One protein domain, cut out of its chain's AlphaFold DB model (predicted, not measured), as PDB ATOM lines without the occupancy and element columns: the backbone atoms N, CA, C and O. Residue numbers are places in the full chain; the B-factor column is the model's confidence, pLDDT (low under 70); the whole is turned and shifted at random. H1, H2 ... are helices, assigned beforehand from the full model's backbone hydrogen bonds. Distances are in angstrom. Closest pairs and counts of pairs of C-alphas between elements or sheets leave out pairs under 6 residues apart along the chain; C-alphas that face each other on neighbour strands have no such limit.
ATOM      1  N   ASN A   5     -37.960 -49.674 -10.966       81.25
ATOM      2  CA  ASN A   5     -36.565 -49.288 -10.769       81.25
ATOM      3  C   ASN A   5     -35.592 -50.116 -11.618       81.25
ATOM      4  O   ASN A   5     -34.687 -49.542 -12.219       81.25
ATOM      5  N   ASP A   6     -35.769 -51.437 -11.689       85.38
ATOM      6  CA  ASP A   6     -34.900 -52.319 -12.480       85.38
ATOM      7  C   ASP A   6     -35.019 -52.004 -13.976       85.38
ATOM      8  O   ASP A   6     -34.007 -51.843 -14.661       85.38
ATOM      9  N   ILE A   7     -36.248 -51.789 -14.456       86.81
ATOM     10  CA  ILE A   7     -36.527 -51.404 -15.847       86.81
ATOM     11  C   ILE A   7     -35.894 -50.043 -16.174       86.81
ATOM     12  O   ILE A   7     -35.277 -49.870 -17.230       86.81
ATOM     13  N   LEU A   8     -36.021 -49.065 -15.270       85.38
ATOM     14  CA  LEU A   8     -35.398 -47.751 -15.427       85.38
ATOM     15  C   LEU A   8     -33.866 -47.867 -15.458       85.38
ATOM     16  O   LEU A   8     -33.223 -47.295 -16.337       85.38
ATOM     17  N   LEU A   9     -33.281 -48.640 -14.540       87.44
ATOM     18  CA  LEU A   9     -31.839 -48.876 -14.466       87.44
ATOM     19  C   LEU A   9     -31.302 -49.507 -15.752       87.44
ATOM     20  O   LEU A   9     -30.306 -49.025 -16.292       87.44
ATOM     21  N   GLU A  10     -31.941 -50.559 -16.264       89.31
ATOM     22  CA  GLU A  10     -31.537 -51.187 -17.525       89.31
ATOM     23  C   GLU A  10     -31.644 -50.226 -18.708       89.31
ATOM     24  O   GLU A  10     -30.723 -50.139 -19.523       89.31
ATOM     25  N   ARG A  11     -32.721 -49.439 -18.781       87.69
ATOM     26  CA  ARG A  11     -32.904 -48.458 -19.856       87.69
ATOM     27  C   ARG A  11     -31.816 -47.389 -19.849       87.69
ATOM     28  O   ARG A  11     -31.270 -47.073 -20.905       87.69
ATOM     29  N   LEU A  12     -31.482 -46.852 -18.678       88.00
ATOM     30  CA  LEU A  12     -30.428 -45.846 -18.544       88.00
ATOM     31  C   LEU A  12     -29.051 -46.429 -18.902       88.00
ATOM     32  O   LEU A  12     -28.280 -45.774 -19.602       88.00
ATOM     33  N   LYS A  13     -28.776 -47.690 -18.538       89.50
ATOM     34  CA  LYS A  13     -27.561 -48.401 -18.979       89.50
ATOM     35  C   LYS A  13     -27.496 -48.548 -20.499       89.50
ATOM     36  O   LYS A  13     -26.455 -48.271 -21.088       89.50
ATOM     37  N   MET A  14     -28.598 -48.940 -21.144       88.56
ATOM     38  CA  MET A  14     -28.669 -49.073 -22.608       88.56
ATOM     39  C   MET A  14     -28.447 -47.743 -23.344       88.56
ATOM     40  O   MET A  14     -28.025 -47.753 -24.496       88.56
ATOM     41  N   ARG A  15     -28.685 -46.604 -22.682       85.06
ATOM     42  CA  ARG A  15     -28.402 -45.258 -23.212       85.06
ATOM     43  C   ARG A  15     -26.970 -44.781 -22.982       85.06
ATOM     44  O   ARG A  15     -26.661 -43.637 -23.284       85.06
ATOM     45  N   GLY A  16     -26.100 -45.634 -22.447       86.00
ATOM     46  CA  GLY A  16     -24.703 -45.290 -22.192       86.00
ATOM     47  C   GLY A  16     -24.461 -44.608 -20.847       86.00
ATOM     48  O   GLY A  16     -23.332 -44.206 -20.571       86.00
ATOM     49  N   ILE A  17     -25.471 -44.514 -19.971       88.62
ATOM     50  CA  ILE A  17     -25.250 -44.028 -18.607       88.62
ATOM     51  C   ILE A  17     -24.554 -45.120 -17.803       88.62
ATOM     52  O   ILE A  17     -25.071 -46.227 -17.628       88.62
ATOM     53  N   ALA A  18     -23.380 -44.793 -17.270       88.56
ATOM     54  CA  ALA A  18     -22.666 -45.688 -16.378       88.56
ATOM     55  C   ALA A  18     -23.525 -45.998 -15.134       88.56
ATOM     56  O   ALA A  18     -24.057 -45.076 -14.514       88.56
ATOM     57  N   PRO A  19     -23.620 -47.265 -14.687       87.50
ATOM     58  CA  PRO A  19     -24.422 -47.632 -13.516       87.50
ATOM     59  C   PRO A  19     -24.109 -46.813 -12.256       87.50
ATOM     60  O   PRO A  19     -24.995 -46.529 -11.457       87.50
ATOM     61  N   SER A  20     -22.847 -46.405 -12.099       90.06
ATOM     62  CA  SER A  20     -22.361 -45.578 -10.994       90.06
ATOM     63  C   SER A  20     -22.861 -44.131 -11.033       90.06
ATOM     64  O   SER A  20     -22.887 -43.473  -9.995       90.06
ATOM     65  N   THR A  21     -23.263 -43.624 -12.201       90.69
ATOM     66  CA  THR A  21     -23.732 -42.246 -12.381       90.69
ATOM     67  C   THR A  21     -25.256 -42.145 -12.496       90.69
ATOM     68  O   THR A  21     -25.792 -41.053 -12.312       90.69
ATOM     69  N   ILE A  22     -25.972 -43.266 -12.673       89.50
ATOM     70  CA  ILE A  22     -27.447 -43.312 -12.703       89.50
ATOM     71  C   ILE A  22     -28.101 -42.627 -11.487       89.50
ATOM     72  O   ILE A  22     -29.008 -41.822 -11.694       89.50
ATOM     73  N   PRO A  23     -27.659 -42.847 -10.230       89.56
ATOM     74  CA  PRO A  23     -28.274 -42.168  -9.089       89.56
ATOM     75  C   PRO A  23     -28.154 -40.640  -9.171       89.56
ATOM     76  O   PRO A  23     -29.080 -39.922  -8.798       89.56
ATOM     77  N   ARG A  24     -27.025 -40.134  -9.690       92.06
ATOM     78  CA  ARG A  24     -26.837 -38.697  -9.930       92.06
ATOM     79  C   ARG A  24     -27.747 -38.214 -11.056       92.06
ATOM     80  O   ARG A  24     -28.403 -37.199 -10.877       92.06
ATOM     81  N   PHE A  25     -27.844 -38.963 -12.152       91.81
ATOM     82  CA  PHE A  25     -28.734 -38.638 -13.268       91.81
ATOM     83  C   PHE A  25     -30.190 -38.482 -12.817       91.81
ATOM     84  O   PHE A  25     -30.827 -37.475 -13.113       91.81
ATOM     85  N   ILE A  26     -30.705 -39.445 -12.045       89.50
ATOM     86  CA  ILE A  26     -32.077 -39.402 -11.519       89.50
ATOM     87  C   ILE A  26     -32.258 -38.186 -10.601       89.50
ATOM     88  O   ILE A  26     -33.274 -37.497 -10.682       89.50
ATOM     89  N   LYS A  27     -31.268 -37.876  -9.757       90.69
ATOM     90  CA  LYS A  27     -31.312 -36.706  -8.871       90.69
ATOM     91  C   LYS A  27     -31.332 -35.383  -9.646       90.69
ATOM     92  O   LYS A  27     -32.105 -34.492  -9.310       90.69
ATOM     93  N   ASP A  28     -30.504 -35.259 -10.673       92.19
ATOM     94  CA  ASP A  28     -30.418 -34.058 -11.508       92.19
ATOM     95  C   ASP A  28     -31.703 -33.855 -12.321       92.19
ATOM     96  O   ASP A  28     -32.235 -32.744 -12.405       92.19
ATOM     97  N   LEU A  29     -32.252 -34.951 -12.850       90.25
ATOM     98  CA  LEU A  29     -33.516 -34.944 -13.570       90.25
ATOM     99  C   LEU A  29     -34.662 -34.532 -12.646       90.25
ATOM    100  O   LEU A  29     -35.357 -33.568 -12.928       90.25
ATOM    101  N   THR A  30     -34.820 -35.193 -11.502       89.31
ATOM    102  CA  THR A  30     -35.889 -34.876 -10.538       89.31
ATOM    103  C   THR A  30     -35.767 -33.458  -9.978       89.31
ATOM    104  O   THR A  30     -36.775 -32.769  -9.843       89.31
ATOM    105  N   GLY A  31     -34.545 -32.964  -9.751       89.56
ATOM    106  CA  GLY A  31     -34.295 -31.562  -9.406       89.56
ATOM    107  C   GLY A  31     -34.719 -30.587 -10.510       89.56
ATOM    108  O   GLY A  31     -35.308 -29.546 -10.221       89.56
ATOM    109  N   THR A  32     -34.484 -30.943 -11.775       88.50
ATOM    110  CA  THR A  32     -34.935 -30.159 -12.933       88.50
ATOM    111  C   THR A  32     -36.465 -30.090 -13.004       88.50
ATOM    112  O   THR A  32     -37.010 -29.008 -13.221       88.50
ATOM    113  N   LEU A  33     -37.151 -31.209 -12.748       84.62
ATOM    114  CA  LEU A  33     -38.619 -31.287 -12.724       84.62
ATOM    115  C   LEU A  33     -39.235 -30.499 -11.569       84.62
ATOM    116  O   LEU A  33     -40.250 -29.831 -11.746       84.62
ATOM    117  N   ALA A  34     -38.613 -30.554 -10.392       85.56
ATOM    118  CA  ALA A  34     -39.073 -29.814  -9.223       85.56
ATOM    119  C   ALA A  34     -38.948 -28.295  -9.410       85.56
ATOM    120  O   ALA A  34     -39.749 -27.540  -8.863       85.56
ATOM    121  N   PHE A  35     -37.950 -27.841 -10.177       84.12
ATOM    122  CA  PHE A  35     -37.754 -26.422 -10.458       84.12
ATOM    123  C   PHE A  35     -38.787 -25.871 -11.447       84.12
ATOM    124  O   PHE A  35     -39.239 -24.739 -11.281       84.12
ATOM    125  N   ASP A  36     -39.140 -26.634 -12.483       79.94
ATOM    126  CA  ASP A  36     -40.148 -26.223 -13.462       79.94
ATOM    127  C   ASP A  36     -41.046 -27.403 -13.881       79.94
ATOM    128  O   ASP A  36     -40.729 -28.133 -14.823       79.94
ATOM    129  N   PRO A  37     -42.203 -27.569 -13.217       72.88
ATOM    130  CA  PRO A  37     -43.136 -28.662 -13.490       72.88
ATOM    131  C   PRO A  37     -43.848 -28.569 -14.846       72.88
ATOM    132  O   PRO A  37     -44.539 -29.509 -15.230       72.88
ATOM    133  N   GLN A  38     -43.767 -27.428 -15.539       77.12
ATOM    134  CA  GLN A  38     -44.385 -27.213 -16.855       77.12
ATOM    135  C   GLN A  38     -43.349 -27.245 -17.988       77.12
ATOM    136  O   GLN A  38     -43.700 -27.040 -19.153       77.12
ATOM    137  N   SER A  39     -42.077 -27.509 -17.667       79.56
ATOM    138  CA  SER A  39     -41.024 -27.656 -18.665       79.56
ATOM    139  C   SER A  39     -41.340 -28.806 -19.622       79.56
ATOM    140  O   SER A  39     -41.656 -29.925 -19.220       79.56
ATOM    141  N   ASN A  40     -41.213 -28.530 -20.916       87.12
ATOM    142  CA  ASN A  40     -41.263 -29.558 -21.950       87.12
ATOM    143  C   ASN A  40     -39.941 -30.347 -22.007       87.12
ATOM    144  O   ASN A  40     -38.908 -29.902 -21.501       87.12
ATOM    145  N   LEU A  41     -39.958 -31.509 -22.669       87.88
ATOM    146  CA  LEU A  41     -38.786 -32.387 -22.794       87.88
ATOM    147  C   LEU A  41     -37.560 -31.687 -23.391       87.88
ATOM    148  O   LEU A  41     -36.440 -31.971 -22.974       87.88
ATOM    149  N   SER A  42     -37.743 -30.752 -24.324       89.81
ATOM    150  CA  SER A  42     -36.628 -30.019 -24.933       89.81
ATOM    151  C   SER A  42     -35.900 -29.136 -23.919       89.81
ATOM    152  O   SER A  42     -34.671 -29.105 -23.900       89.81
ATOM    153  N   GLU A  43     -36.635 -28.446 -23.046       90.25
ATOM    154  CA  GLU A  43     -36.042 -27.626 -21.986       90.25
ATOM    155  C   GLU A  43     -35.422 -28.496 -20.882       90.25
ATOM    156  O   GLU A  43     -34.338 -28.177 -20.386       90.25
ATOM    157  N   ILE A  44     -36.037 -29.638 -20.557       90.88
ATOM    158  CA  ILE A  44     -35.450 -30.630 -19.642       90.88
ATOM    159  C   ILE A  44     -34.109 -31.124 -20.193       90.88
ATOM    160  O   ILE A  44     -33.101 -31.040 -19.495       90.88
ATOM    161  N   ASN A  45     -34.059 -31.569 -21.451       92.06
ATOM    162  CA  ASN A  45     -32.825 -32.037 -22.087       92.06
ATOM    163  C   ASN A  45     -31.763 -30.942 -22.151       92.06
ATOM    164  O   ASN A  45     -30.611 -31.175 -21.792       92.06
ATOM    165  N   ARG A  46     -32.153 -29.711 -22.496       92.25
ATOM    166  CA  ARG A  46     -31.241 -28.563 -22.473       92.25
ATOM    167  C   ARG A  46     -30.615 -28.354 -21.093       92.25
ATOM    168  O   ARG A  46     -29.417 -28.100 -21.004       92.25
ATOM    169  N   ARG A  47     -31.393 -28.469 -20.017       91.81
ATOM    170  CA  ARG A  47     -30.883 -28.337 -18.643       91.81
ATOM    171  C   ARG A  47     -30.014 -29.515 -18.231       91.81
ATOM    172  O   ARG A  47     -28.955 -29.297 -17.654       91.81
ATOM    173  N   MET A  48     -30.403 -30.735 -18.588       92.75
ATOM    174  CA  MET A  48     -29.578 -31.924 -18.370       92.75
ATOM    175  C   MET A  48     -28.220 -31.787 -19.072       92.75
ATOM    176  O   MET A  48     -27.186 -32.052 -18.460       92.75
ATOM    177  N   HIS A  49     -28.186 -31.256 -20.297       93.75
ATOM    178  CA  HIS A  49     -26.938 -30.937 -20.995       93.75
ATOM    179  C   HIS A  49     -26.112 -29.893 -20.228       93.75
ATOM    180  O   HIS A  49     -24.915 -30.079 -20.045       93.75
ATOM    181  N   LEU A  50     -26.727 -28.825 -19.706       92.12
ATOM    182  CA  LEU A  50     -26.018 -27.836 -18.876       92.12
ATOM    183  C   LEU A  50     -25.417 -28.437 -17.591       92.12
ATOM    184  O   LEU A  50     -24.427 -27.911 -17.087       92.12
ATOM    185  N   LEU A  51     -25.978 -29.540 -17.086       91.69
ATOM    186  CA  LEU A  51     -25.462 -30.296 -15.938       91.69
ATOM    187  C   LEU A  51     -24.363 -31.309 -16.309       91.69
ATOM    188  O   LEU A  51     -23.790 -31.940 -15.421       91.69
ATOM    189  N   GLY A  52     -24.036 -31.446 -17.596       91.62
ATOM    190  CA  GLY A  52     -22.980 -32.330 -18.091       91.62
ATOM    191  C   GLY A  52     -23.476 -33.602 -18.781       91.62
ATOM    192  O   GLY A  52     -22.658 -34.418 -19.196       91.62
ATOM    193  N   TRP A  53     -24.791 -33.785 -18.932       92.19
ATOM    194  CA  TRP A  53     -25.390 -34.969 -19.558       92.19
ATOM    195  C   TRP A  53     -25.534 -34.827 -21.080       92.19
ATOM    196  O   TRP A  53     -26.602 -35.075 -21.621       92.19
ATOM    197  N   TYR A  54     -24.479 -34.398 -21.776       88.06
ATOM    198  CA  TYR A  54     -24.528 -34.043 -23.207       88.06
ATOM    199  C   TYR A  54     -24.860 -35.207 -24.147       88.06
ATOM    200  O   TYR A  54     -25.439 -34.992 -25.206       88.06
ATOM    201  N   ASP A  55     -24.479 -36.426 -23.767       85.12
ATOM    202  CA  ASP A  55     -24.626 -37.619 -24.607       85.12
ATOM    203  C   ASP A  55     -25.949 -38.364 -24.357       85.12
ATOM    204  O   ASP A  55     -26.168 -39.452 -24.888       85.12
ATOM    205  N   VAL A  56     -26.823 -37.813 -23.505       85.81
ATOM    206  CA  VAL A  56     -28.018 -38.499 -23.012       85.81
ATOM    207  C   VAL A  56     -29.241 -37.611 -23.158       85.81
ATOM    208  O   VAL A  56     -29.409 -36.636 -22.428       85.81
ATOM    209  N   GLU A  57     -30.167 -38.039 -24.009       87.06
ATOM    210  CA  GLU A  57     -31.491 -37.432 -24.094       87.06
ATOM    211  C   GLU A  57     -32.534 -38.235 -23.306       87.06
ATOM    212  O   GLU A  57     -32.687 -39.458 -23.448       87.06
ATOM    213  N   VAL A  58     -33.289 -37.509 -22.485       87.69
ATOM    214  CA  VAL A  58     -34.519 -37.939 -21.831       87.69
ATOM    215  C   VAL A  58     -35.640 -37.902 -22.866       87.69
ATOM    216  O   VAL A  58     -36.067 -36.836 -23.312       87.69
ATOM    217  N   ASP A  59     -36.125 -39.083 -23.243       88.31
ATOM    218  CA  ASP A  59     -37.351 -39.221 -24.028       88.31
ATOM    219  C   ASP A  59     -38.586 -39.316 -23.125       88.31
ATOM    220  O   ASP A  59     -38.488 -39.501 -21.908       88.31
ATOM    221  N   GLU A  60     -39.766 -39.228 -23.734       85.44
ATOM    222  CA  GLU A  60     -41.039 -39.256 -23.013       85.44
ATOM    223  C   GLU A  60     -41.219 -40.531 -22.178       85.44
ATOM    224  O   GLU A  60     -41.677 -40.478 -21.042       85.44
ATOM    225  N   HIS A  61     -40.774 -41.681 -22.681       85.94
ATOM    226  CA  HIS A  61     -40.854 -42.943 -21.945       85.94
ATOM    227  C   HIS A  61     -39.950 -42.962 -20.707       85.94
ATOM    228  O   HIS A  61     -40.359 -43.435 -19.650       85.94
ATOM    229  N   THR A  62     -38.717 -42.466 -20.822       85.50
ATOM    230  CA  THR A  62     -37.760 -42.372 -19.710       85.50
ATOM    231  C   THR A  62     -38.264 -41.377 -18.676       85.50
ATOM    232  O   THR A  62     -38.202 -41.646 -17.482       85.50
ATOM    233  N   PHE A  63     -38.830 -40.263 -19.136       86.25
ATOM    234  CA  PHE A  63     -39.474 -39.269 -18.293       86.25
ATOM    235  C   PHE A  63     -40.648 -39.855 -17.494       86.25
ATOM    236  O   PHE A  63     -40.673 -39.731 -16.272       86.25
ATOM    237  N   GLN A  64     -41.574 -40.559 -18.152       85.44
ATOM    238  CA  GLN A  64     -42.709 -41.207 -17.488       85.44
ATOM    239  C   GLN A  64     -42.262 -42.299 -16.508       85.44
ATOM    240  O   GLN A  64     -42.815 -42.404 -15.417       85.44
ATOM    241  N   LEU A  65     -41.235 -43.083 -16.858       84.88
ATOM    242  CA  LEU A  65     -40.659 -44.076 -15.948       84.88
ATOM    243  C   LEU A  65     -40.089 -43.415 -14.697       84.88
ATOM    244  O   LEU A  65     -40.377 -43.869 -13.597       84.88
ATOM    245  N   VAL A  66     -39.324 -42.332 -14.843       83.31
ATOM    246  CA  VAL A  66     -38.782 -41.592 -13.697       83.31
ATOM    247  C   VAL A  66     -39.920 -41.081 -12.820       83.31
ATOM    248  O   VAL A  66     -39.913 -41.386 -11.635       83.31
ATOM    249  N   LEU A  67     -40.931 -40.417 -13.394       82.06
ATOM    250  CA  LEU A  67     -42.106 -39.932 -12.655       82.06
ATOM    251  C   LEU A  67     -42.881 -41.038 -11.928       82.06
ATOM    252  O   LEU A  67     -43.399 -40.797 -10.846       82.06
ATOM    253  N   ALA A  68     -42.964 -42.238 -12.503       82.62
ATOM    254  CA  ALA A  68     -43.635 -43.379 -11.880       82.62
ATOM    255  C   ALA A  68     -42.819 -44.029 -10.746       82.62
ATOM    256  O   ALA A  68     -43.324 -44.927 -10.070       82.62
ATOM    257  N   THR A  69     -41.558 -43.625 -10.577       74.94
ATOM    258  CA  THR A  69     -40.609 -44.241  -9.641       74.94
ATOM    259  C   THR A  69     -40.200 -43.308  -8.493       74.94
ATOM    260  O   THR A  69     -39.640 -43.790  -7.506       74.94
TER     261      THR A  69
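Overview. This is residues 5 to 69 of the 70 residues of an uncharacterized protein of Desulfobacterales bacterium (UniProt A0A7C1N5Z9). Four helices make a small rounded body: the longest, H2, runs along one side, H1 stands near its beginning, H3 crosses its later part, and H4 stands between H1 and H3 with its last turn toward H2. H1 and H4 pack on each other at 39 degrees and run opposite ways, while H3 crosses H2 at 60 degrees and H2 stands about perpendicular to both H1 and H4. The printed part has 65 residues, with four named helices in the order H1, H2, H3, H4 and no named strand; its class is all helix. It is compact, with a radius of gyration of the C-alphas of 10.8 A, and spans 27 by 24 by 16 A.

Arrangement. H1, residues 5 to 14, and H4, residues 60 to 67, touch; their closest C-alphas, those of Leu 8 and Leu 65, are 6.4 A apart. They run opposite ways at a steep tilt of 39 degrees. H1 is close to but not clearly touching H2, residues 22 to 35: the closest C-alphas, of Leu 12 and Ile 22, are 7.0 A apart. H2 touches H3, residues 41 to 50, with its residues 28 to 33 alone; the closest C-alphas, of Thr 32 and Ile 44, are 6.7 A apart. H2 and H3 run opposite ways at a steep tilt of 60 degrees. H4 is about perpendicular to H2, at 89 degrees, and close but not clearly touching, with the closest C-alphas, of Ile 26 and Val 66, 7.4 A apart. H1 and H3 are apart. In H1, H2, H3 and H4 every O i to N i+4 pair is within hydrogen-bond range.

Along the chain. H1 begins with C-alpha 5 at (-36.565, -49.288, -10.769) and is 14.2 A long from first to last C-alpha. H2 measures 19.9 A from C-alpha 22 to C-alpha 35, and H3 14.1 A from C-alpha 41 to C-alpha 50. H4 ends with C-alpha 67 at (-42.106, -39.932, -12.655).

Size, cuts and confidence. The C-alphas farthest apart, of Ser 20 and Gln 38, are 29.3 A apart. The link from H2 to H3 is tight, and those from H1 to H2 and H3 to H4 are short. The printed part has no cut, and no printed residue is under 70 in pLDDT.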